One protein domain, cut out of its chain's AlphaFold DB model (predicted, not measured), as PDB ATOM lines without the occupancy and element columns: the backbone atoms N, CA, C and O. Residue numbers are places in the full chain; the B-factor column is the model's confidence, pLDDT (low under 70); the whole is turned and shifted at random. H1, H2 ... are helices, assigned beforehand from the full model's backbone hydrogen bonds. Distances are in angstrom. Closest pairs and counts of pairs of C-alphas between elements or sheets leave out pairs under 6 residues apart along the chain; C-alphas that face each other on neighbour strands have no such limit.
ATOM      1  N   ILE A   2     113.143 164.228 127.965       39.34
ATOM      2  CA  ILE A   2     113.129 162.903 128.611       39.34
ATOM      3  C   ILE A   2     114.510 162.514 129.155       39.34
ATOM      4  O   ILE A   2     114.625 162.208 130.329       39.34
ATOM      5  N   GLN A   3     115.576 162.642 128.362       39.56
ATOM      6  CA  GLN A   3     116.936 162.324 128.816       39.56
ATOM      7  C   GLN A   3     117.429 163.253 129.942       39.56
ATOM      8  O   GLN A   3     118.037 162.788 130.892       39.56
ATOM      9  N   ARG A   4     117.067 164.548 129.906       42.12
ATOM     10  CA  ARG A   4     117.364 165.526 130.974       42.12
ATOM     11  C   ARG A   4     116.636 165.186 132.280       42.12
ATOM     12  O   ARG A   4     117.223 165.317 133.345       42.12
ATOM     13  N   LEU A   5     115.375 164.761 132.203       40.41
ATOM     14  CA  LEU A   5     114.602 164.322 133.366       40.41
ATOM     15  C   LEU A   5     115.103 162.963 133.883       40.41
ATOM     16  O   LEU A   5     115.264 162.804 135.085       40.41
ATOM     17  N   LEU A   6     115.442 162.024 132.997       44.66
ATOM     18  CA  LEU A   6     115.986 160.708 133.352       44.66
ATOM     19  C   LEU A   6     117.377 160.798 133.993       44.66
ATOM     20  O   LEU A   6     117.576 160.224 135.055       44.66
ATOM     21  N   ASP A   7     118.316 161.557 133.423       50.91
ATOM     22  CA  ASP A   7     119.660 161.734 133.997       50.91
ATOM     23  C   ASP A   7     119.619 162.442 135.370       50.91
ATOM     24  O   ASP A   7     120.522 162.252 136.180       50.91
ATOM     25  N   THR A   8     118.572 163.235 135.644       46.72
ATOM     26  CA  THR A   8     118.408 163.970 136.914       46.72
ATOM     27  C   THR A   8     117.664 163.156 137.979       46.72
ATOM     28  O   THR A   8     118.035 163.203 139.145       46.72
ATOM     29  N   TRP A   9     116.621 162.407 137.598       42.50
ATOM     30  CA  TRP A   9     115.725 161.725 138.545       42.50
ATOM     31  C   TRP A   9     115.948 160.210 138.625       42.50
ATOM     32  O   TRP A   9     115.693 159.612 139.665       42.50
ATOM     33  N   THR A  10     116.426 159.571 137.551       54.41
ATOM     34  CA  THR A  10     116.683 158.119 137.495       54.41
ATOM     35  C   THR A  10     117.935 157.770 136.661       54.41
ATOM     36  O   THR A  10     117.843 157.158 135.591       54.41
ATOM     37  N   PRO A  11     119.147 158.108 137.148       59.66
ATOM     38  CA  PRO A  11     120.400 157.914 136.406       59.66
ATOM     39  C   PRO A  11     120.625 156.468 135.930       59.66
ATOM     40  O   PRO A  11     121.128 156.242 134.831       59.66
ATOM     41  N   SER A  12     120.186 155.486 136.724       61.03
ATOM     42  CA  SER A  12     120.272 154.053 136.409       61.03
ATOM     43  C   SER A  12     119.418 153.641 135.204       61.03
ATOM     44  O   SER A  12     119.842 152.808 134.404       61.03
ATOM     45  N   LEU A  13     118.236 154.241 135.032       59.09
ATOM     46  CA  LEU A  13     117.354 153.993 133.890       59.09
ATOM     47  C   LEU A  13     117.938 154.588 132.607       59.09
ATOM     48  O   LEU A  13     117.932 153.923 131.569       59.09
ATOM     49  N   SER A  14     118.502 155.801 132.672       64.12
ATOM     50  CA  SER A  14     119.170 156.377 131.500       64.12
ATOM     51  C   SER A  14     120.413 155.588 131.096       64.12
ATOM     52  O   SER A  14     120.686 155.474 129.901       64.12
ATOM     53  N   GLU A  15     121.178 155.087 132.063       68.44
ATOM     54  CA  GLU A  15     122.355 154.262 131.806       68.44
ATOM     55  C   GLU A  15     121.966 152.927 131.159       68.44
ATOM     56  O   GLU A  15     122.541 152.549 130.141       68.44
ATOM     57  N   CYS A  16     120.927 152.265 131.676       69.19
ATOM     58  CA  CYS A  16     120.396 151.026 131.107       69.19
ATOM     59  C   CYS A  16     119.917 151.211 129.658       69.19
ATOM     60  O   CYS A  16     120.300 150.443 128.773       69.19
ATOM     61  N   LEU A  17     119.142 152.268 129.387       71.75
ATOM     62  CA  LEU A  17     118.655 152.572 128.040       71.75
ATOM     63  C   LEU A  17     119.814 152.815 127.066       71.75
ATOM     64  O   LEU A  17     119.822 152.285 125.956       71.75
ATOM     65  N   PHE A  18     120.803 153.601 127.487       71.81
ATOM     66  CA  PHE A  18     121.952 153.935 126.657       71.81
ATOM     67  C   PHE A  18     122.822 152.711 126.356       71.81
ATOM     68  O   PHE A  18     123.177 152.486 125.199       71.81
ATOM     69  N   ASN A  19     123.090 151.875 127.363       74.56
ATOM     70  CA  ASN A  19     123.829 150.628 127.182       74.56
ATOM     71  C   ASN A  19     123.067 149.656 126.272       74.56
ATOM     72  O   ASN A  19     123.667 149.060 125.385       74.56
ATOM     73  N   SER A  20     121.741 149.547 126.409       74.25
ATOM     74  CA  SER A  20     120.921 148.706 125.528       74.25
ATOM     75  C   SER A  20     120.980 149.162 124.065       74.25
ATOM     76  O   SER A  20     121.114 148.335 123.162       74.25
ATOM     77  N   LEU A  21     120.915 150.475 123.817       76.44
ATOM     78  CA  LEU A  21     121.043 151.038 122.470       76.44
ATOM     79  C   LEU A  21     122.436 150.791 121.879       76.44
ATOM     80  O   LEU A  21     122.536 150.394 120.719       76.44
ATOM     81  N   ALA A  22     123.490 150.977 122.676       74.25
ATOM     82  CA  ALA A  22     124.864 150.712 122.259       74.25
ATOM     83  C   ALA A  22     125.074 149.228 121.910       74.25
ATOM     84  O   ALA A  22     125.599 148.929 120.839       74.25
ATOM     85  N   SER A  23     124.590 148.304 122.748       75.31
ATOM     86  CA  SER A  23     124.672 146.861 122.485       75.31
ATOM     87  C   SER A  23     123.928 146.464 121.210       75.31
ATOM     88  O   SER A  23     124.483 145.755 120.375       75.31
ATOM     89  N   LYS A  24     122.713 146.984 120.986       78.12
ATOM     90  CA  LYS A  24     121.954 146.723 119.749       78.12
ATOM     91  C   LYS A  24     122.654 147.271 118.505       78.12
ATOM     92  O   LYS A  24     122.648 146.624 117.460       78.12
ATOM     93  N   ALA A  25     123.250 148.460 118.594       78.00
ATOM     94  CA  ALA A  25     124.022 149.032 117.493       78.00
ATOM     95  C   ALA A  25     125.269 148.186 117.186       78.00
ATOM     96  O   ALA A  25     125.567 147.931 116.019       78.00
ATOM     97  N   MET A  26     125.951 147.707 118.229       79.00
ATOM     98  CA  MET A  26     127.096 146.808 118.115       79.00
ATOM     99  C   MET A  26     126.706 145.486 117.442       79.00
ATOM    100  O   MET A  26     127.333 145.111 116.457       79.00
ATOM    101  N   GLU A  27     125.642 144.818 117.896       78.94
ATOM    102  CA  GLU A  27     125.142 143.573 117.289       78.94
ATOM    103  C   GLU A  27     124.729 143.767 115.825       78.94
ATOM    104  O   GLU A  27     125.043 142.937 114.974       78.94
ATOM    105  N   LYS A  28     124.084 144.893 115.497       82.94
ATOM    106  CA  LYS A  28     123.695 145.215 114.117       82.94
ATOM    107  C   LYS A  28     124.903 145.363 113.186       82.94
ATOM    108  O   LYS A  28     124.817 144.995 112.015       82.94
ATOM    109  N   HIS A  29     125.996 145.950 113.670       80.00
ATOM    110  CA  HIS A  29     127.187 146.200 112.854       80.00
ATOM    111  C   HIS A  29     128.147 145.017 112.812       80.00
ATOM    112  O   HIS A  29     128.697 144.722 111.755       80.00
ATOM    113  N   LEU A  30     128.340 144.344 113.941       81.81
ATOM    114  CA  LEU A  30     129.308 143.264 114.067       81.81
ATOM    115  C   LEU A  30     128.693 141.903 113.741       81.81
ATOM    116  O   LEU A  30     129.440 140.995 113.390       81.81
ATOM    117  N   GLY A  31     127.368 141.747 113.797       83.19
ATOM    118  CA  GLY A  31     126.679 140.459 113.716       83.19
ATOM    119  C   GLY A  31     126.668 139.724 115.066       83.19
ATOM    120  O   GLY A  31     127.062 140.298 116.084       83.19
ATOM    121  N   PRO A  32     126.241 138.446 115.105       82.94
ATOM    122  CA  PRO A  32     126.196 137.674 116.342       82.94
ATOM    123  C   PRO A  32     127.593 137.548 116.965       82.94
ATOM    124  O   PRO A  32     128.574 137.223 116.285       82.94
ATOM    125  N   ILE A  33     127.660 137.823 118.270       83.81
ATOM    126  CA  ILE A  33     128.878 137.772 119.082       83.81
ATOM    127  C   ILE A  33     128.922 136.433 119.814       83.81
ATOM    128  O   ILE A  33     128.000 136.088 120.553       83.81
ATOM    129  N   ASN A  34     129.999 135.672 119.616       86.38
ATOM    130  CA  ASN A  34     130.174 134.398 120.301       86.38
ATOM    131  C   ASN A  34     130.486 134.639 121.789       86.38
ATOM    132  O   ASN A  34     131.446 135.335 122.125       86.38
ATOM    133  N   GLN A  35     129.710 134.026 122.688       86.00
ATOM    134  CA  GLN A  35     129.921 134.129 124.138       86.00
ATOM    135  C   GLN A  35     131.305 133.624 124.580       86.00
ATOM    136  O   GLN A  35     131.852 134.118 125.569       86.00
ATOM    137  N   ALA A  36     131.906 132.697 123.825       86.56
ATOM    138  CA  ALA A  36     133.260 132.203 124.065       86.56
ATOM    139  C   ALA A  36     134.327 133.310 123.976       86.56
ATOM    140  O   ALA A  36     135.390 133.175 124.578       86.56
ATOM    141  N   TRP A  37     134.042 134.422 123.285       89.81
ATOM    142  CA  TRP A  37     134.951 135.567 123.195       89.81
ATOM    143  C   TRP A  37     134.971 136.441 124.455       89.81
ATOM    144  O   TRP A  37     135.872 137.267 124.594       89.81
ATOM    145  N   ARG A  38     134.026 136.257 125.390       86.31
ATOM    146  CA  ARG A  38     133.991 136.936 126.704       86.31
ATOM    147  C   ARG A  38     133.878 138.469 126.627       86.31
ATOM    148  O   ARG A  38     134.343 139.169 127.524       86.31
ATOM    149  N   LEU A  39     133.243 138.997 125.579       83.56
ATOM    150  CA  LEU A  39     133.074 140.442 125.341       83.56
ATOM    151  C   LEU A  39     131.801 141.042 125.981       83.56
ATOM    152  O   LEU A  39     131.571 142.243 125.896       83.56
ATOM    153  N   GLN A  40     130.969 140.225 126.631       70.25
ATOM    154  CA  GLN A  40     129.625 140.583 127.107       70.25
ATOM    155  C   GLN A  40     129.576 141.503 128.340       70.25
ATOM    156  O   GLN A  40     128.560 142.148 128.577       70.25
ATOM    157  N   ASN A  41     130.658 141.599 129.121       65.56
ATOM    158  CA  ASN A  41     130.691 142.377 130.368       65.56
ATOM    159  C   ASN A  41     131.163 143.822 130.138       65.56
ATOM    160  O   ASN A  41     132.015 144.333 130.867       65.56
ATOM    161  N   ALA A  42     130.648 144.476 129.096       66.12
ATOM    162  CA  ALA A  42     130.996 145.860 128.807       66.12
ATOM    163  C   ALA A  42     130.435 146.782 129.901       66.12
ATOM    164  O   ALA A  42     129.227 146.854 130.130       66.12
ATOM    165  N   HIS A  43     131.324 147.499 130.587       71.38
ATOM    166  CA  HIS A  43     130.924 148.611 131.441       71.38
ATOM    167  C   HIS A  43     130.312 149.734 130.591       71.38
ATOM    168  O   HIS A  43     130.572 149.835 129.393       71.38
ATOM    169  N   SER A  44     129.516 150.589 131.227       72.06
ATOM    170  CA  SER A  44     128.868 151.724 130.573       72.06
ATOM    171  C   SER A  44     129.865 152.602 129.818       72.06
ATOM    172  O   SER A  44     130.796 153.147 130.409       72.06
ATOM    173  N   ILE A  45     129.620 152.832 128.525       74.12
ATOM    174  CA  ILE A  45     130.481 153.689 127.689       74.12
ATOM    175  C   ILE A  45     130.453 155.166 128.132       74.12
ATOM    176  O   ILE A  45     131.183 155.994 127.600       74.12
ATOM    177  N   ARG A  46     129.595 155.520 129.103       73.44
ATOM    178  CA  ARG A  46     129.582 156.838 129.758       73.44
ATOM    179  C   ARG A  46     130.690 156.999 130.799       73.44
ATOM    180  O   ARG A  46     130.922 158.116 131.253       73.44
ATOM    181  N   SER A  47     131.325 155.911 131.221       74.19
ATOM    182  CA  SER A  47     132.362 155.898 132.258       74.19
ATOM    183  C   SER A  47     133.617 155.124 131.843       74.19
ATOM    184  O   SER A  47     134.645 155.240 132.516       74.19
ATOM    185  N   THR A  48     133.573 154.393 130.726       81.56
ATOM    186  CA  THR A  48     134.706 153.671 130.137       81.56
ATOM    187  C   THR A  48     134.891 153.983 128.657       81.56
ATOM    188  O   THR A  48     133.939 154.280 127.938       81.56
ATOM    189  N   SER A  49     136.134 153.873 128.186       80.62
ATOM    190  CA  SER A  49     136.428 153.913 126.754       80.62
ATOM    191  C   SER A  49     136.078 152.564 126.124       80.62
ATOM    192  O   SER A  49     136.572 151.539 126.607       80.62
ATOM    193  N   PRO A  50     135.271 152.532 125.050       82.44
ATOM    194  CA  PRO A  50     135.067 151.311 124.288       82.44
ATOM    195  C   PRO A  50     136.346 150.922 123.537       82.44
ATOM    196  O   PRO A  50     137.158 151.775 123.173       82.44
ATOM    197  N   VAL A  51     136.499 149.627 123.260       85.75
ATOM    198  CA  VAL A  51     137.490 149.149 122.291       85.75
ATOM    199  C   VAL A  51     136.942 149.423 120.894       85.75
ATOM    200  O   VAL A  51     135.852 148.966 120.556       85.75
ATOM    201  N   ILE A  52     137.693 150.174 120.091       86.00
ATOM    202  CA  ILE A  52     137.355 150.483 118.700       86.00
ATOM    203  C   ILE A  52     138.357 149.742 117.817       86.00
ATOM    204  O   ILE A  52     139.550 150.033 117.860       86.00
ATOM    205  N   SER A  53     137.882 148.756 117.058       89.38
ATOM    206  CA  SER A  53     138.702 147.963 116.143       89.38
ATOM    207  C   SER A  53     137.838 147.378 115.031       89.38
ATOM    208  O   SER A  53     136.833 146.722 115.310       89.38
ATOM    209  N   ASP A  54     138.265 147.579 113.785       89.12
ATOM    210  CA  ASP A  54     137.620 146.992 112.606       89.12
ATOM    211  C   ASP A  54     138.087 145.547 112.340       89.12
ATOM    212  O   ASP A  54     137.444 144.819 111.587       89.12
ATOM    213  N   THR A  55     139.183 145.109 112.972       93.06
ATOM    214  CA  THR A  55     139.823 143.803 112.723       93.06
ATOM    215  C   THR A  55     139.563 142.776 113.822       93.06
ATOM    216  O   THR A  55     139.516 141.585 113.536       93.06
ATOM    217  N   LEU A  56     139.297 143.210 115.062       92.69
ATOM    218  CA  LEU A  56     139.154 142.308 116.209       92.69
ATOM    219  C   LEU A  56     138.089 141.223 115.992       92.69
ATOM    220  O   LEU A  56     138.343 140.049 116.246       92.69
ATOM    221  N   ILE A  57     136.889 141.597 115.539       92.06
ATOM    222  CA  ILE A  57     135.813 140.620 115.320       92.06
ATOM    223  C   ILE A  57     136.110 139.693 114.130       92.06
ATOM    224  O   ILE A  57     135.934 138.484 114.293       92.06
ATOM    225  N   PRO A  58     136.552 140.187 112.953       92.56
ATOM    226  CA  PRO A  58     137.045 139.319 111.883       92.56
ATOM    227  C   PRO A  58     138.110 138.308 112.339       92.56
ATOM    228  O   PRO A  58     137.980 137.123 112.034       92.56
ATOM    229  N   ASP A  59     139.096 138.738 113.126       95.69
ATOM    230  CA  ASP A  59     140.199 137.881 113.576       95.69
ATOM    231  C   ASP A  59     139.765 136.850 114.629       95.69
ATOM    232  O   ASP A  59     140.232 135.709 114.629       95.69
ATOM    233  N   LEU A  60     138.812 137.211 115.497       95.12
ATOM    234  CA  LEU A  60     138.170 136.268 116.419       95.12
ATOM    235  C   LEU A  60     137.319 135.219 115.687       95.12
ATOM    236  O   LEU A  60     137.150 134.105 116.185       95.12
ATOM    237  N   ARG A  61     136.754 135.560 114.521       93.81
ATOM    238  CA  ARG A  61     135.974 134.629 113.686       93.81
ATOM    239  C   ARG A  61     136.856 133.684 112.890       93.81
ATOM    240  O   ARG A  61     136.518 132.509 112.786       93.81
ATOM    241  N   SER A  62     137.946 134.191 112.322       95.69
ATOM    242  CA  SER A  62     138.899 133.381 111.555       95.69
ATOM    243  C   SER A  62     139.743 132.466 112.445       95.69
ATOM    244  O   SER A  62     140.333 131.511 111.947       95.69
ATOM    245  N   GLY A  63     139.796 132.745 113.752       95.12
ATOM    246  CA  GLY A  63     140.651 132.042 114.706       95.12
ATOM    247  C   GLY A  63     142.090 132.560 114.729       95.12
ATOM    248  O   GLY A  63     142.918 131.994 115.438       95.12
ATOM    249  N   ALA A  64     142.391 133.641 113.998       96.94
ATOM    250  CA  ALA A  64     143.689 134.315 114.052       96.94
ATOM    251  C   ALA A  64     143.958 134.940 115.432       96.94
ATOM    252  O   ALA A  64     145.107 135.027 115.864       96.94
ATOM    253  N   VAL A  65     142.898 135.341 116.141       96.12
ATOM    254  CA  VAL A  65     142.948 135.800 117.532       96.12
ATOM    255  C   VAL A  65     142.064 134.901 118.389       96.12
ATOM    256  O   VAL A  65     140.916 134.628 118.049       96.12
TER     257      VAL A  65
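AT A GLANCE: This is residues 2 to 65 of the 298 residues of an uncharacterized protein of Pochonia chlamydosporia 170 (UniProt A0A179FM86). One long helix, H2, makes much of the length of a loose rod, with the short helix H1 turned back in a corner at its beginning and the short helix H3 near its other end. Between H2 and H3 a long loop, residues 31 to 55, folds back beside H2 and then returns toward H3. The printed part has 64 residues with three named helices, in the order H1, H2, H3, and no named strand; its class is all helix. The whole is loose, with a radius of gyration of the C-alphas of 14.4 A, and spans 46 by 20 by 19 A.

HOW THE PARTS SIT: Begin with H1, residues 2 to 9, and go on over a tight link of one residue to H2, residues 11 to 30. They touch, H2 with residues 13 to 14 alone; their closest C-alphas are those of Leu 6 and Ser 14, 5.7 A apart. They run opposite ways at a steep tilt of 46 degrees. Farther on, residues 24 to 29 of H2 stand free. H3, residues 56 to 62, is close to H2 but not clearly touching: the closest C-alphas are those of Leu 30 and Ile 57, 7.1 A apart. These two run the same way at a steep tilt of 43 degrees. H1 and H3 are apart. In H1, H2 and H3 every O i to N i+4 pair is within hydrogen-bond range.

IN THESE COORDINATES: Find C-alpha 2 at (113.129, 162.903, 128.611), where H1 begins; it is 10.3 A long. From C-alpha 11 at (120.400, 157.914, 136.406), H2 runs 28.2 A to C-alpha 30. H3, 10.1 A long, ends at C-alpha 62 at (138.899, 133.381, 111.555).

THE WHOLE: Look at Trp 9 and Ala 64 for the two C-alphas farthest apart, 46.2 A. The printed part has no cut, and the link from H2 to H3 is long, 25 residues. The mean pLDDT of the printed part is 75.4; residues 2 to 16 and 41 to 42 are under 70.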